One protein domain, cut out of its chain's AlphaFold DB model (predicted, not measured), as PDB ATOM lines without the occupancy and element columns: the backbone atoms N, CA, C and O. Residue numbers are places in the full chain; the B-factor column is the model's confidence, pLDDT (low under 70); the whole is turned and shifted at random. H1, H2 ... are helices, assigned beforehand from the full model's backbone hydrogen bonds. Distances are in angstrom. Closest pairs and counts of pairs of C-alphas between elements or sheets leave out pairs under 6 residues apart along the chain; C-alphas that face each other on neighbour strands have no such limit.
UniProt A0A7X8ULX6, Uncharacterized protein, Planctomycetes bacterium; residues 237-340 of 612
ATOM      1  N   ALA A 237     149.086 164.179 152.247       91.00
ATOM      2  CA  ALA A 237     148.037 163.252 151.829       91.00
ATOM      3  C   ALA A 237     148.225 162.784 150.376       91.00
ATOM      4  O   ALA A 237     148.102 161.598 150.088       91.00
ATOM      5  N   GLU A 238     148.571 163.681 149.449       90.50
ATOM      6  CA  GLU A 238     148.802 163.258 148.065       90.50
ATOM      7  C   GLU A 238     150.066 162.396 147.958       90.50
ATOM      8  O   GLU A 238     150.038 161.383 147.271       90.50
ATOM      9  N   LEU A 239     151.147 162.727 148.674       90.81
ATOM     10  CA  LEU A 239     152.362 161.905 148.682       90.81
ATOM     11  C   LEU A 239     152.091 160.485 149.208       90.81
ATOM     12  O   LEU A 239     152.463 159.512 148.550       90.81
ATOM     13  N   ASP A 240     151.415 160.361 150.354       91.00
ATOM     14  CA  ASP A 240     151.071 159.064 150.947       91.00
ATOM     15  C   ASP A 240     150.178 158.245 149.999       91.00
ATOM     16  O   ASP A 240     150.389 157.045 149.819       91.00
ATOM     17  N   TYR A 241     149.218 158.899 149.334       90.62
ATOM     18  CA  TYR A 241     148.390 158.268 148.307       90.62
ATOM     19  C   TYR A 241     149.224 157.782 147.114       90.62
ATOM     20  O   TYR A 241     149.069 156.637 146.697       90.62
ATOM     21  N   GLN A 242     150.134 158.605 146.584       88.06
ATOM     22  CA  GLN A 242     150.977 158.229 145.444       88.06
ATOM     23  C   GLN A 242     151.928 157.069 145.784       88.06
ATOM     24  O   GLN A 242     152.207 156.229 144.931       88.06
ATOM     25  N   LEU A 243     152.381 156.950 147.036       88.19
ATOM     26  CA  LEU A 243     153.177 155.805 147.503       88.19
ATOM     27  C   LEU A 243     152.374 154.497 147.558       88.19
ATOM     28  O   LEU A 243     152.925 153.419 147.305       88.19
ATOM     29  N   ILE A 244     151.076 154.576 147.862       89.12
ATOM     30  CA  ILE A 244     150.156 153.437 147.744       89.12
ATOM     31  C   ILE A 244     149.923 153.127 146.262       89.12
ATOM     32  O   ILE A 244     150.126 151.992 145.832       89.12
ATOM     33  N   ALA A 245     149.573 154.143 145.470       85.00
ATOM     34  CA  ALA A 245     149.251 154.009 144.054       85.00
ATOM     35  C   ALA A 245     150.433 153.514 143.205       85.00
ATOM     36  O   ALA A 245     150.219 152.832 142.210       85.00
ATOM     37  N   ARG A 246     151.681 153.776 143.617       79.69
ATOM     38  CA  ARG A 246     152.899 153.274 142.955       79.69
ATOM     39  C   ARG A 246     152.950 151.746 142.854       79.69
ATOM     40  O   ARG A 246     153.610 151.227 141.964       79.69
ATOM     41  N   GLN A 247     152.306 151.025 143.772       75.94
ATOM     42  CA  GLN A 247     152.275 149.557 143.730       75.94
ATOM     43  C   GLN A 247     151.285 149.015 142.696       75.94
ATOM     44  O   GLN A 247     151.352 147.831 142.375       75.94
ATOM     45  N   LEU A 248     150.394 149.869 142.186       79.75
ATOM     46  CA  LEU A 248     149.389 149.499 141.203       79.75
ATOM     47  C   LEU A 248     150.043 149.350 139.831       79.75
ATOM     48  O   LEU A 248     150.712 150.258 139.342       79.75
ATOM     49  N   ALA A 249     149.803 148.213 139.184       72.12
ATOM     50  CA  ALA A 249     150.282 147.941 137.828       72.12
ATOM     51  C   ALA A 249     149.477 148.669 136.742       72.12
ATOM     52  O   ALA A 249     149.842 148.681 135.569       72.12
ATOM     53  N   GLY A 250     148.359 149.274 137.130       70.94
ATOM     54  CA  GLY A 250     147.504 150.078 136.279       70.94
ATOM     55  C   GLY A 250     146.323 150.623 137.077       70.94
ATOM     56  O   GLY A 250     146.195 150.338 138.267       70.94
ATOM     57  N   PRO A 251     145.422 151.382 136.440       66.19
ATOM     58  CA  PRO A 251     144.284 151.974 137.138       66.19
ATOM     59  C   PRO A 251     143.280 150.924 137.651       66.19
ATOM     60  O   PRO A 251     142.531 151.204 138.580       66.19
ATOM     61  N   ASP A 252     143.296 149.707 137.094       68.00
ATOM     62  CA  ASP A 252     142.358 148.635 137.468       68.00
ATOM     63  C   ASP A 252     143.059 147.374 137.989       68.00
ATOM     64  O   ASP A 252     142.414 146.464 138.504       68.00
ATOM     65  N   THR A 253     144.385 147.301 137.852       75.75
ATOM     66  CA  THR A 253     145.186 146.133 138.235       75.75
ATOM     67  C   THR A 253     146.037 146.477 139.445       75.75
ATOM     68  O   THR A 253     146.939 147.311 139.361       75.75
ATOM     69  N   ILE A 254     145.753 145.820 140.574       81.75
ATOM     70  CA  ILE A 254     146.440 146.108 141.838       81.75
ATOM     71  C   ILE A 254     147.887 145.621 141.808       81.75
ATOM     72  O   ILE A 254     148.768 146.354 142.230       81.75
ATOM     73  N   PHE A 255     148.150 144.421 141.288       85.12
ATOM     74  CA  PHE A 255     149.501 143.864 141.216       85.12
ATOM     75  C   PHE A 255     149.825 143.402 139.805       85.12
ATOM     76  O   PHE A 255     148.987 142.803 139.134       85.12
ATOM     77  N   GLU A 256     151.052 143.678 139.369       83.75
ATOM     78  CA  GLU A 256     151.491 143.388 138.007       83.75
ATOM     79  C   GLU A 256     151.501 141.877 137.758       83.75
ATOM     80  O   GLU A 256     152.094 141.145 138.563       83.75
ATOM     81  N   PRO A 257     150.868 141.395 136.671       87.38
ATOM     82  CA  PRO A 257     150.985 140.003 136.270       87.38
ATOM     83  C   PRO A 257     152.450 139.659 136.006       87.38
ATOM     84  O   PRO A 257     153.157 140.389 135.312       87.38
ATOM     85  N   ARG A 258     152.913 138.533 136.548       89.31
ATOM     86  CA  ARG A 258     154.288 138.065 136.346       89.31
ATOM     87  C   ARG A 258     154.297 136.754 135.596       89.31
ATOM     88  O   ARG A 258     153.495 135.871 135.881       89.31
ATOM     89  N   ASP A 259     155.245 136.607 134.682       92.69
ATOM     90  CA  ASP A 259     155.534 135.307 134.088       92.69
ATOM     91  C   ASP A 259     155.939 134.311 135.190       92.69
ATOM     92  O   ASP A 259     156.740 134.628 136.080       92.69
ATOM     93  N   ARG A 260     155.376 133.100 135.140       91.38
ATOM     94  CA  ARG A 260     155.545 132.081 136.183       91.38
ATOM     95  C   ARG A 260     157.004 131.676 136.365       91.38
ATOM     96  O   ARG A 260     157.426 131.483 137.500       91.38
ATOM     97  N   ARG A 261     157.791 131.577 135.287       89.25
ATOM     98  CA  ARG A 261     159.212 131.190 135.381       89.25
ATOM     99  C   ARG A 261     160.012 132.276 136.087       89.25
ATOM    100  O   ARG A 261     160.716 131.998 137.051       89.25
ATOM    101  N   SER A 262     159.799 133.519 135.669       89.94
ATOM    102  CA  SER A 262     160.448 134.690 136.265       89.94
ATOM    103  C   SER A 262     160.110 134.832 137.753       89.94
ATOM    104  O   SER A 262     160.973 135.151 138.570       89.94
ATOM    105  N   TRP A 263     158.856 134.562 138.129       90.88
ATOM    106  CA  TRP A 263     158.424 134.566 139.526       90.88
ATOM    107  C   TRP A 263     159.061 133.433 140.345       90.88
ATOM    108  O   TRP A 263     159.483 133.678 141.478       90.88
ATOM    109  N   ILE A 264     159.183 132.223 139.787       90.00
ATOM    110  CA  ILE A 264     159.849 131.083 140.442       90.00
ATOM    111  C   ILE A 264     161.310 131.413 140.761       90.00
ATOM    112  O   ILE A 264     161.758 131.179 141.883       90.00
ATOM    113  N   ASP A 265     162.032 132.006 139.809       88.19
ATOM    114  CA  ASP A 265     163.436 132.381 139.994       88.19
ATOM    115  C   ASP A 265     163.600 133.459 141.074       88.19
ATOM    116  O   ASP A 265     164.452 133.343 141.954       88.19
ATOM    117  N   GLN A 266     162.734 134.477 141.067       85.06
ATOM    118  CA  GLN A 266     162.745 135.550 142.070       85.06
ATOM    119  C   GLN A 266     162.399 135.056 143.478       85.06
ATOM    120  O   GLN A 266     162.938 135.559 144.463       85.06
ATOM    121  N   THR A 267     161.481 134.096 143.585       84.12
ATOM    122  CA  THR A 267     161.012 133.563 144.873       84.12
ATOM    123  C   THR A 267     161.794 132.341 145.346       84.12
ATOM    124  O   THR A 267     161.469 131.800 146.405       84.12
ATOM    125  N   GLN A 268     162.827 131.932 144.597       84.19
ATOM    126  CA  GLN A 268     163.633 130.733 144.847       84.19
ATOM    127  C   GLN A 268     162.769 129.466 144.990       84.19
ATOM    128  O   GLN A 268     163.066 128.573 145.778       84.19
ATOM    129  N   ALA A 269     161.679 129.388 144.224       83.38
ATOM    130  CA  ALA A 269     160.680 128.319 144.285       83.38
ATOM    131  C   ALA A 269     160.984 127.154 143.317       83.38
ATOM    132  O   ALA A 269     160.085 126.452 142.854       83.38
ATOM    133  N   GLN A 270     162.253 126.983 142.950       86.94
ATOM    134  CA  GLN A 270     162.687 126.024 141.935       86.94
ATOM    135  C   GLN A 270     162.500 124.581 142.437       86.94
ATOM    136  O   GLN A 270     162.876 124.252 143.558       86.94
ATOM    137  N   GLY A 271     161.924 123.714 141.597       85.19
ATOM    138  CA  GLY A 271     161.724 122.289 141.901       85.19
ATOM    139  C   GLY A 271     160.473 121.946 142.722       85.19
ATOM    140  O   GLY A 271     160.280 120.778 143.050       85.19
ATOM    141  N   LEU A 272     159.617 122.922 143.043       89.31
ATOM    142  CA  LEU A 272     158.329 122.671 143.699       89.31
ATOM    143  C   LEU A 272     157.302 122.069 142.725       89.31
ATOM    144  O   LEU A 272     157.320 122.372 141.532       89.31
ATOM    145  N   SER A 273     156.384 121.243 143.242       91.44
ATOM    146  CA  SER A 273     155.221 120.768 142.479       91.44
ATOM    147  C   SER A 273     154.239 121.908 142.202       91.44
ATOM    148  O   SER A 273     154.175 122.864 142.977       91.44
ATOM    149  N   ASP A 274     153.423 121.787 141.151       87.12
ATOM    150  CA  ASP A 274     152.419 122.802 140.798       87.12
ATOM    151  C   ASP A 274     151.451 123.092 141.960       87.12
ATOM    152  O   ASP A 274     151.186 124.254 142.258       87.12
ATOM    153  N   GLU A 275     151.021 122.074 142.710       88.44
ATOM    154  CA  GLU A 275     150.196 122.256 143.916       88.44
ATOM    155  C   GLU A 275     150.898 123.113 144.983       88.44
ATOM    156  O   GLU A 275     150.308 124.032 145.556       88.44
ATOM    157  N   THR A 276     152.188 122.858 145.221       90.94
ATOM    158  CA  THR A 276     152.976 123.613 146.207       90.94
ATOM    159  C   THR A 276     153.258 125.034 145.719       90.94
ATOM    160  O   THR A 276     153.262 125.975 146.514       90.94
ATOM    161  N   LEU A 277     153.450 125.220 144.408       91.44
ATOM    162  CA  LEU A 277     153.599 126.536 143.787       91.44
ATOM    163  C   LEU A 277     152.329 127.376 143.942       91.44
ATOM    164  O   LEU A 277     152.429 128.561 144.258       91.44
ATOM    165  N   VAL A 278     151.147 126.775 143.787       89.69
ATOM    166  CA  VAL A 278     149.861 127.456 144.001       89.69
ATOM    167  C   VAL A 278     149.711 127.892 145.456       89.69
ATOM    168  O   VAL A 278     149.359 129.044 145.711       89.69
ATOM    169  N   LEU A 279     150.013 127.014 146.420       89.50
ATOM    170  CA  LEU A 279     149.989 127.369 147.845       89.50
ATOM    171  C   LEU A 279     150.956 128.519 148.147       89.50
ATOM    172  O   LEU A 279     150.573 129.509 148.768       89.50
ATOM    173  N   ARG A 280     152.180 128.450 147.614       90.75
ATOM    174  CA  ARG A 280     153.175 129.516 147.762       90.75
ATOM    175  C   ARG A 280     152.707 130.836 147.144       90.75
ATOM    176  O   ARG A 280     152.918 131.889 147.742       90.75
ATOM    177  N   ALA A 281     152.078 130.797 145.972       90.44
ATOM    178  CA  ALA A 281     151.525 131.981 145.320       90.44
ATOM    179  C   ALA A 281     150.396 132.607 146.154       90.44
ATOM    180  O   ALA A 281     150.368 133.828 146.315       90.44
ATOM    181  N   LYS A 282     149.516 131.785 146.744       89.88
ATOM    182  CA  LYS A 282     148.460 132.236 147.664       89.88
ATOM    183  C   LYS A 282     149.039 132.884 148.925       89.88
ATOM    184  O   LYS A 282     148.609 133.978 149.279       89.88
ATOM    185  N   ASP A 283     150.061 132.292 149.540       90.12
ATOM    186  CA  ASP A 283     150.727 132.862 150.723       90.12
ATOM    187  C   ASP A 283     151.367 134.227 150.433       90.12
ATOM    188  O   ASP A 283     151.233 135.178 151.213       90.12
ATOM    189  N   VAL A 284     152.060 134.339 149.294       89.62
ATOM    190  CA  VAL A 284     152.653 135.604 148.841       89.62
ATOM    191  C   VAL A 284     151.556 136.641 148.593       89.62
ATOM    192  O   VAL A 284     151.684 137.775 149.055       89.62
ATOM    193  N   MET A 285     150.454 136.248 147.947       89.19
ATOM    194  CA  MET A 285     149.303 137.122 147.704       89.19
ATOM    195  C   MET A 285     148.691 137.640 149.009       89.19
ATOM    196  O   MET A 285     148.479 138.840 149.154       89.19
ATOM    197  N   GLU A 286     148.468 136.766 149.991       89.31
ATOM    198  CA  GLU A 286     147.917 137.147 151.297       89.31
ATOM    199  C   GLU A 286     148.876 138.043 152.096       89.31
ATOM    200  O   GLU A 286     148.447 138.928 152.841       89.31
ATOM    201  N   SER A 287     150.193 137.876 151.936       91.06
ATOM    202  CA  SER A 287     151.167 138.821 152.492       91.06
ATOM    203  C   SER A 287     151.066 140.200 151.832       91.06
ATOM    204  O   SER A 287     151.048 141.213 152.532       91.06
ATOM    205  N   MET A 288     150.982 140.250 150.501       89.31
ATOM    206  CA  MET A 288     150.871 141.503 149.742       89.31
ATOM    207  C   MET A 288     149.554 142.231 150.032       89.31
ATOM    208  O   MET A 288     149.544 143.442 150.248       89.31
ATOM    209  N   LYS A 289     148.449 141.485 150.116       90.75
ATOM    210  CA  LYS A 289     147.128 141.978 150.519       90.75
ATOM    211  C   LYS A 289     147.159 142.616 151.906       90.75
ATOM    212  O   LYS A 289     146.712 143.750 152.051       90.75
ATOM    213  N   ARG A 290     147.723 141.936 152.912       91.88
ATOM    214  CA  ARG A 290     147.834 142.483 154.280       91.88
ATOM    215  C   ARG A 290     148.659 143.765 154.335       91.88
ATOM    216  O   ARG A 290     148.283 144.695 155.044       91.88
ATOM    217  N   ASP A 291     149.760 143.833 153.589       91.75
ATOM    218  CA  ASP A 291     150.576 145.047 153.517       91.75
ATOM    219  C   ASP A 291     149.812 146.213 152.866       91.75
ATOM    220  O   ASP A 291     149.811 147.323 153.405       91.75
ATOM    221  N   LEU A 292     149.097 145.963 151.762       92.44
ATOM    222  CA  LEU A 292     148.282 146.978 151.091       92.44
ATOM    223  C   LEU A 292     147.139 147.485 151.983       92.44
ATOM    224  O   LEU A 292     147.001 148.695 152.156       92.44
ATOM    225  N   VAL A 293     146.372 146.584 152.604       92.94
ATOM    226  CA  VAL A 293     145.305 146.952 153.552       92.94
ATOM    227  C   VAL A 293     145.882 147.771 154.708       92.94
ATOM    228  O   VAL A 293     145.393 148.861 154.995       92.94
ATOM    229  N   GLY A 294     146.998 147.332 155.297       94.38
ATOM    230  CA  GLY A 294     147.662 148.072 156.372       94.38
ATOM    231  C   GLY A 294     148.153 149.464 155.949       94.38
ATOM    232  O   GLY A 294     148.150 150.394 156.762       94.38
ATOM    233  N   LYS A 295     148.562 149.650 154.687       93.00
ATOM    234  CA  LYS A 295     148.890 150.971 154.122       93.00
ATOM    235  C   LYS A 295     147.641 151.845 153.979       93.00
ATOM    236  O   LYS A 295     147.683 152.998 154.410       93.00
ATOM    237  N   CYS A 296     146.539 151.304 153.458       94.50
ATOM    238  CA  CYS A 296     145.264 152.016 153.346       94.50
ATOM    239  C   CYS A 296     144.725 152.449 154.719       94.50
ATOM    240  O   CYS A 296     144.371 153.610 154.908       94.50
ATOM    241  N   GLU A 297     144.755 151.570 155.720       94.56
ATOM    242  CA  GLU A 297     144.325 151.892 157.087       94.56
ATOM    243  C   GLU A 297     145.198 152.967 157.748       94.56
ATOM    244  O   GLU A 297     144.701 153.818 158.491       94.56
ATOM    245  N   ARG A 298     146.520 152.945 157.515       94.44
ATOM    246  CA  ARG A 298     147.426 154.009 157.986       94.44
ATOM    247  C   ARG A 298     147.082 155.346 157.339       94.44
ATOM    248  O   ARG A 298     147.000 156.345 158.051       94.44
ATOM    249  N   TYR A 299     146.835 155.346 156.032       94.56
ATOM    250  CA  TYR A 299     146.401 156.536 155.310       94.56
ATOM    251  C   TYR A 299     145.083 157.075 155.875       94.56
ATOM    252  O   TYR A 299     145.005 158.251 156.211       94.56
ATOM    253  N   MET A 300     144.070 156.223 156.050       95.12
ATOM    254  CA  MET A 300     142.755 156.647 156.540       95.12
ATOM    255  C   MET A 300     142.794 157.170 157.980       95.12
ATOM    256  O   MET A 300     142.033 158.072 158.321       95.12
ATOM    257  N   ARG A 301     143.710 156.668 158.819       94.81
ATOM    258  CA  ARG A 301     143.953 157.230 160.159       94.81
ATOM    259  C   ARG A 301     144.622 158.604 160.119       94.81
ATOM    260  O   ARG A 301     144.310 159.440 160.961       94.81
ATOM    261  N   ALA A 302     145.538 158.829 159.179       93.06
ATOM    262  CA  ALA A 302     146.248 160.100 159.041       93.06
ATOM    263  C   ALA A 302     145.405 161.174 158.327       93.06
ATOM    264  O   ALA A 302     145.439 162.339 158.716       93.06
ATOM    265  N   HIS A 303     144.624 160.777 157.317       93.06
ATOM    266  CA  HIS A 303     143.914 161.665 156.391       93.06
ATOM    267  C   HIS A 303     142.451 161.227 156.168       93.06
ATOM    268  O   HIS A 303     142.053 160.970 155.026       93.06
ATOM    269  N   PRO A 304     141.611 161.151 157.220       89.81
ATOM    270  CA  PRO A 304     140.269 160.560 157.136       89.81
ATOM    271  C   PRO A 304     139.332 161.285 156.161       89.81
ATOM    272  O   PRO A 304     138.477 160.661 155.539       89.81
ATOM    273  N   THR A 305     139.505 162.598 156.005       87.62
ATOM    274  CA  THR A 305     138.708 163.463 155.120       87.62
ATOM    275  C   THR A 305     139.512 163.980 153.925       87.62
ATOM    276  O   THR A 305     139.118 164.948 153.275       87.62
ATOM    277  N   GLY A 306     140.662 163.359 153.632       85.44
ATOM    278  CA  GLY A 306     141.518 163.768 152.523       85.44
ATOM    279  C   GLY A 306     140.834 163.593 151.156       85.44
ATOM    280  O   GLY A 306     139.981 162.719 150.996       85.44
ATOM    281  N   PRO A 307     141.247 164.348 150.122       86.12
ATOM    282  CA  PRO A 307     140.633 164.287 148.789       86.12
ATOM    283  C   PRO A 307     140.744 162.902 148.127       86.12
ATOM    284  O   PRO A 307     139.962 162.574 147.237       86.12
ATOM    285  N   ARG A 308     141.701 162.071 148.565       89.69
ATOM    286  CA  ARG A 308     141.906 160.695 148.085       89.69
ATOM    287  C   ARG A 308     141.293 159.618 148.981       89.69
ATOM    288  O   ARG A 308     141.425 158.442 148.658       89.69
ATOM    289  N   ALA A 309     140.599 159.985 150.061       91.69
ATOM    290  CA  ALA A 309     140.033 159.031 151.019       91.69
ATOM    291  C   ALA A 309     139.149 157.967 150.345       91.69
ATOM    292  O   ALA A 309     139.335 156.778 150.574       91.69
ATOM    293  N   ALA A 310     138.253 158.371 149.440       92.31
ATOM    294  CA  ALA A 310     137.390 157.430 148.723       92.31
ATOM    295  C   ALA A 310     138.167 156.467 147.805       92.31
ATOM    296  O   ALA A 310     137.841 155.287 147.745       92.31
ATOM    297  N   ALA A 311     139.223 156.942 147.137       91.38
ATOM    298  CA  ALA A 311     140.064 156.092 146.294       91.38
ATOM    299  C   ALA A 311     140.854 155.074 147.134       91.38
ATOM    300  O   ALA A 311     140.978 153.912 146.750       91.38
ATOM    301  N   VAL A 312     141.342 155.485 148.309       93.31
ATOM    302  CA  VAL A 312     142.039 154.593 149.250       93.31
ATOM    303  C   VAL A 312     141.087 153.563 149.860       93.31
ATOM    304  O   VAL A 312     141.434 152.387 149.912       93.31
ATOM    305  N   LEU A 313     139.876 153.965 150.250       94.06
ATOM    306  CA  LEU A 313     138.838 153.041 150.718       94.06
ATOM    307  C   LEU A 313     138.422 152.048 149.624       94.06
ATOM    308  O   LEU A 313     138.157 150.885 149.913       94.06
ATOM    309  N   TRP A 314     138.394 152.477 148.359       93.12
ATOM    310  CA  TRP A 314     138.159 151.570 147.236       93.12
ATOM    311  C   TRP A 314     139.301 150.566 147.062       93.12
ATOM    312  O   TRP A 314     139.037 149.374 146.907       93.12
ATOM    313  N   LEU A 315     140.558 151.015 147.143       92.56
ATOM    314  CA  LEU A 315     141.724 150.128 147.100       92.56
ATOM    315  C   LEU A 315     141.707 149.110 148.237       92.56
ATOM    316  O   LEU A 315     141.977 147.937 148.006       92.56
ATOM    317  N   GLU A 316     141.369 149.548 149.447       93.19
ATOM    318  CA  GLU A 316     141.204 148.679 150.608       93.19
ATOM    319  C   GLU A 316     140.126 147.615 150.355       93.19
ATOM    320  O   GLU A 316     140.391 146.422 150.492       93.19
ATOM    321  N   ALA A 317     138.935 148.027 149.913       92.00
ATOM    322  CA  ALA A 317     137.822 147.114 149.660       92.00
ATOM    323  C   ALA A 317     138.119 146.108 148.536       92.00
ATOM    324  O   ALA A 317     137.779 144.926 148.642       92.00
ATOM    325  N   GLN A 318     138.820 146.540 147.487       90.38
ATOM    326  CA  GLN A 318     139.293 145.643 146.434       90.38
ATOM    327  C   GLN A 318     140.383 144.695 146.926       90.38
ATOM    328  O   GLN A 318     140.348 143.511 146.595       90.38
ATOM    329  N   ALA A 319     141.319 145.181 147.746       90.81
ATOM    330  CA  ALA A 319     142.378 144.359 148.315       90.81
ATOM    331  C   ALA A 319     141.812 143.202 149.148       90.81
ATOM    332  O   ALA A 319     142.324 142.086 149.079       90.81
ATOM    333  N   MET A 320     140.702 143.425 149.861       88.94
ATOM    334  CA  MET A 320     140.009 142.370 150.610       88.94
ATOM    335  C   MET A 320     139.520 141.212 149.725       88.94
ATOM    336  O   MET A 320     139.428 140.081 150.203       88.94
ATOM    337  N   SER A 321     139.264 141.474 148.440       87.88
ATOM    338  CA  SER A 321     138.800 140.485 147.456       87.88
ATOM    339  C   SER A 321     139.912 139.911 146.576       87.88
ATOM    340  O   SER A 321     139.626 139.103 145.695       87.88
ATOM    341  N   LEU A 322     141.172 140.308 146.795       89.81
ATOM    342  CA  LEU A 322     142.289 139.801 146.006       89.81
ATOM    343  C   LEU A 322     142.506 138.307 146.220       89.81
ATOM    344  O   LEU A 322     142.520 137.811 147.346       89.81
ATOM    345  N   GLN A 323     142.745 137.624 145.109       88.69
ATOM    346  CA  GLN A 323     143.060 136.207 145.046       88.69
ATOM    347  C   GLN A 323     143.960 135.911 143.846       88.69
ATOM    348  O   GLN A 323     144.084 136.725 142.926       88.69
ATOM    349  N   VAL A 324     144.588 134.737 143.868       90.44
ATOM    350  CA  VAL A 324     145.343 134.212 142.726       90.44
ATOM    351  C   VAL A 324     144.360 133.742 141.660       90.44
ATOM    352  O   VAL A 324     143.432 133.001 141.975       90.44
ATOM    353  N   ASP A 325     144.577 134.165 140.419       91.75
ATOM    354  CA  ASP A 325     143.837 133.672 139.261       91.75
ATOM    355  C   ASP A 325     144.407 132.318 138.808       91.75
ATOM    356  O   ASP A 325     145.510 132.233 138.260       91.75
ATOM    357  N   MET A 326     143.650 131.251 139.055       90.62
ATOM    358  CA  MET A 326     144.032 129.885 138.706       90.62
ATOM    359  C   MET A 326     144.056 129.641 137.196       90.62
ATOM    360  O   MET A 326     144.904 128.886 136.724       90.62
ATOM    361  N   MET A 327     143.207 130.315 136.418       89.38
ATOM    362  CA  MET A 327     143.234 130.193 134.958       89.38
ATOM    363  C   MET A 327     144.484 130.854 134.377       89.38
ATOM    364  O   MET A 327     145.104 130.320 133.456       89.38
ATOM    365  N   ALA A 328     144.881 132.006 134.926       90.69
ATOM    366  CA  ALA A 328     146.145 132.641 134.566       90.69
ATOM    367  C   ALA A 328     147.339 131.755 134.962       90.69
ATOM    368  O   ALA A 328     148.285 131.610 134.183       90.69
ATOM    369  N   PHE A 329     147.261 131.096 136.124       91.50
ATOM    370  CA  PHE A 329     148.286 130.165 136.599       91.50
ATOM    371  C   PHE A 329     148.524 129.004 135.625       91.50
ATOM    372  O   PHE A 329     149.675 128.731 135.274       91.50
ATOM    373  N   GLU A 330     147.458 128.374 135.125       89.94
ATOM    374  CA  GLU A 330     147.535 127.313 134.103       89.94
ATOM    375  C   GLU A 330     148.180 127.797 132.799       89.94
ATOM    376  O   GLU A 330     148.903 127.055 132.135       89.94
ATOM    377  N   GLN A 331     147.968 129.067 132.450       90.06
ATOM    378  CA  GLN A 331     148.546 129.702 131.263       90.06
ATOM    379  C   GLN A 331     150.001 130.157 131.462       90.06
ATOM    380  O   GLN A 331     150.598 130.717 130.542       90.06
ATOM    381  N   GLY A 332     150.590 129.913 132.637       91.75
ATOM    382  CA  GLY A 332     151.971 130.275 132.945       91.75
ATOM    383  C   GLY A 332     152.147 131.682 133.515       91.75
ATOM    384  O   GLY A 332     153.255 132.213 133.450       91.75
ATOM    385  N   TRP A 333     151.106 132.268 134.109       92.62
ATOM    386  CA  TRP A 333     151.135 133.605 134.708       92.62
ATOM    387  C   TRP A 333     150.748 133.588 136.188       92.62
ATOM    388  O   TRP A 333     149.813 132.915 136.598       92.62
ATOM    389  N   ILE A 334     151.429 134.387 137.008       91.56
ATOM    390  CA  ILE A 334     151.007 134.698 138.375       91.56
ATOM    391  C   ILE A 334     150.279 136.037 138.341       91.56
ATOM    392  O   ILE A 334     150.908 137.085 138.181       91.56
ATOM    393  N   GLN A 335     148.955 136.000 138.486       90.88
ATOM    394  CA  GLN A 335     148.103 137.184 138.419       90.88
ATOM    395  C   GLN A 335     147.195 137.292 139.648       90.88
ATOM    396  O   GLN A 335     146.605 136.309 140.097       90.88
ATOM    397  N   ALA A 336     147.088 138.512 140.179       89.44
ATOM    398  CA  ALA A 336     146.110 138.871 141.196       89.44
ATOM    399  C   ALA A 336     144.815 139.344 140.533       89.44
ATOM    400  O   ALA A 336     144.853 140.143 139.596       89.44
ATOM    401  N   THR A 337     143.670 138.930 141.062       88.00
ATOM    402  CA  THR A 337     142.364 139.432 140.627       88.00
ATOM    403  C   THR A 337     141.458 139.704 141.820       88.00
ATOM    404  O   THR A 337     141.470 138.962 142.797       88.00
ATOM    405  N   ALA A 338     140.671 140.777 141.729       87.75
ATOM    406  CA  ALA A 338     139.575 141.108 142.646       87.75
ATOM    407  C   ALA A 338     138.218 141.106 141.913       87.75
ATOM    408  O   ALA A 338     137.245 141.711 142.361       87.75
ATOM    409  N   ALA A 339     138.150 140.473 140.734       83.88
ATOM    410  CA  ALA A 339     136.945 140.473 139.909       83.88
ATOM    411  C   ALA A 339     135.772 139.752 140.597       83.88
ATOM    412  O   ALA A 339     134.632 140.211 140.504       83.88
ATOM    413  N   HIS A 340     136.062 138.690 141.346       83.50
ATOM    414  CA  HIS A 340     135.094 137.951 142.150       83.50
ATOM    415  C   HIS A 340     135.350 138.180 143.640       83.50
ATOM    416  O   HIS A 340     136.503 138.245 144.065       83.50
TER     417      HIS A 340
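This is residues 237 to 340 of the 612 residues of an uncharacterized protein of Planctomycetes bacterium (UniProt A0A7X8ULX6). One long helix, H3, runs nearly the whole length of an elongated model, and H1 and H4 lie alongside it at one end, H4 folding back on it as a helical hairpin. Toward the other end of H3 sit two short helices, H2 and H5, while residues 246 to 259, with no named element, lead from H1 to H2, and two short strand-like pairings tie residues 258 to 259 to residues 333 to 334 and residues 323 to 324, between H4 and H5, to residues 336 to 337 of the tail. The printed part has 104 residues with five named helices, in the order H1, H2, H3, H4, H5, and no named strand; its class is all helix. It is only just compact, close to loose, with a radius of gyration of the C-alphas of 15.1 A, and the C-alphas span 48 by 25 by 18 A.

H1 covers residues 237 to 245, with C-alpha 237 at (148.037, 163.252, 151.829), and is 12.1 A long. H2 covers residues 260 to 267. H3, the longest helix, covers residues 274 to 302 and measures 42.0 A from C-alpha 274 at (152.419, 122.802, 140.798) to C-alpha 302 at (146.248, 160.100, 159.041). H4 covers residues 309 to 320 and is 16.7 A long. H5 covers residues 326 to 330, with C-alpha 330 at (147.535, 127.313, 134.103).

H1 touches H3 at residues 292 to 299 of H3 alone, the closest C-alphas being those of Asp 240 and Tyr 299, 6.9 A apart. The two helices run opposite ways at a shallow tilt of 6 degrees. H3 and H4 form a helical hairpin and touch with residues 289 to 300 of H3 alone; their closest C-alphas, those of Val 293 and Glu 316, are 5.3 A apart. They run opposite ways at a shallow tilt of 23 degrees. H1 and H4 are close but not clearly touching, with the C-alphas of Tyr 241 and Val 312 closest at 7.4 A. H2 and H5 each touch no helix, but each is near H3. H2 and H5 are close but not clearly touching, their closest C-alphas, those of Arg 260 and Phe 329, being 7.5 A apart. Residues 258 to 259 pair antiparallel with residues 333 to 334, and residues 323 to 324 with residues 336 to 337. In H1, H2, H3, H4 and H5 every O i to N i+4 pair is within hydrogen-bond range.

The two C-alphas farthest apart, those of Gly 271 and Thr 305, are 49.0 A apart. The printed part has no cut. The link from H1 to H2 is long, with 14 residues, and the link from H4 to H5 is tight. The mean pLDDT of the printed part is 88.7, and residues 251 to 252 are under 70.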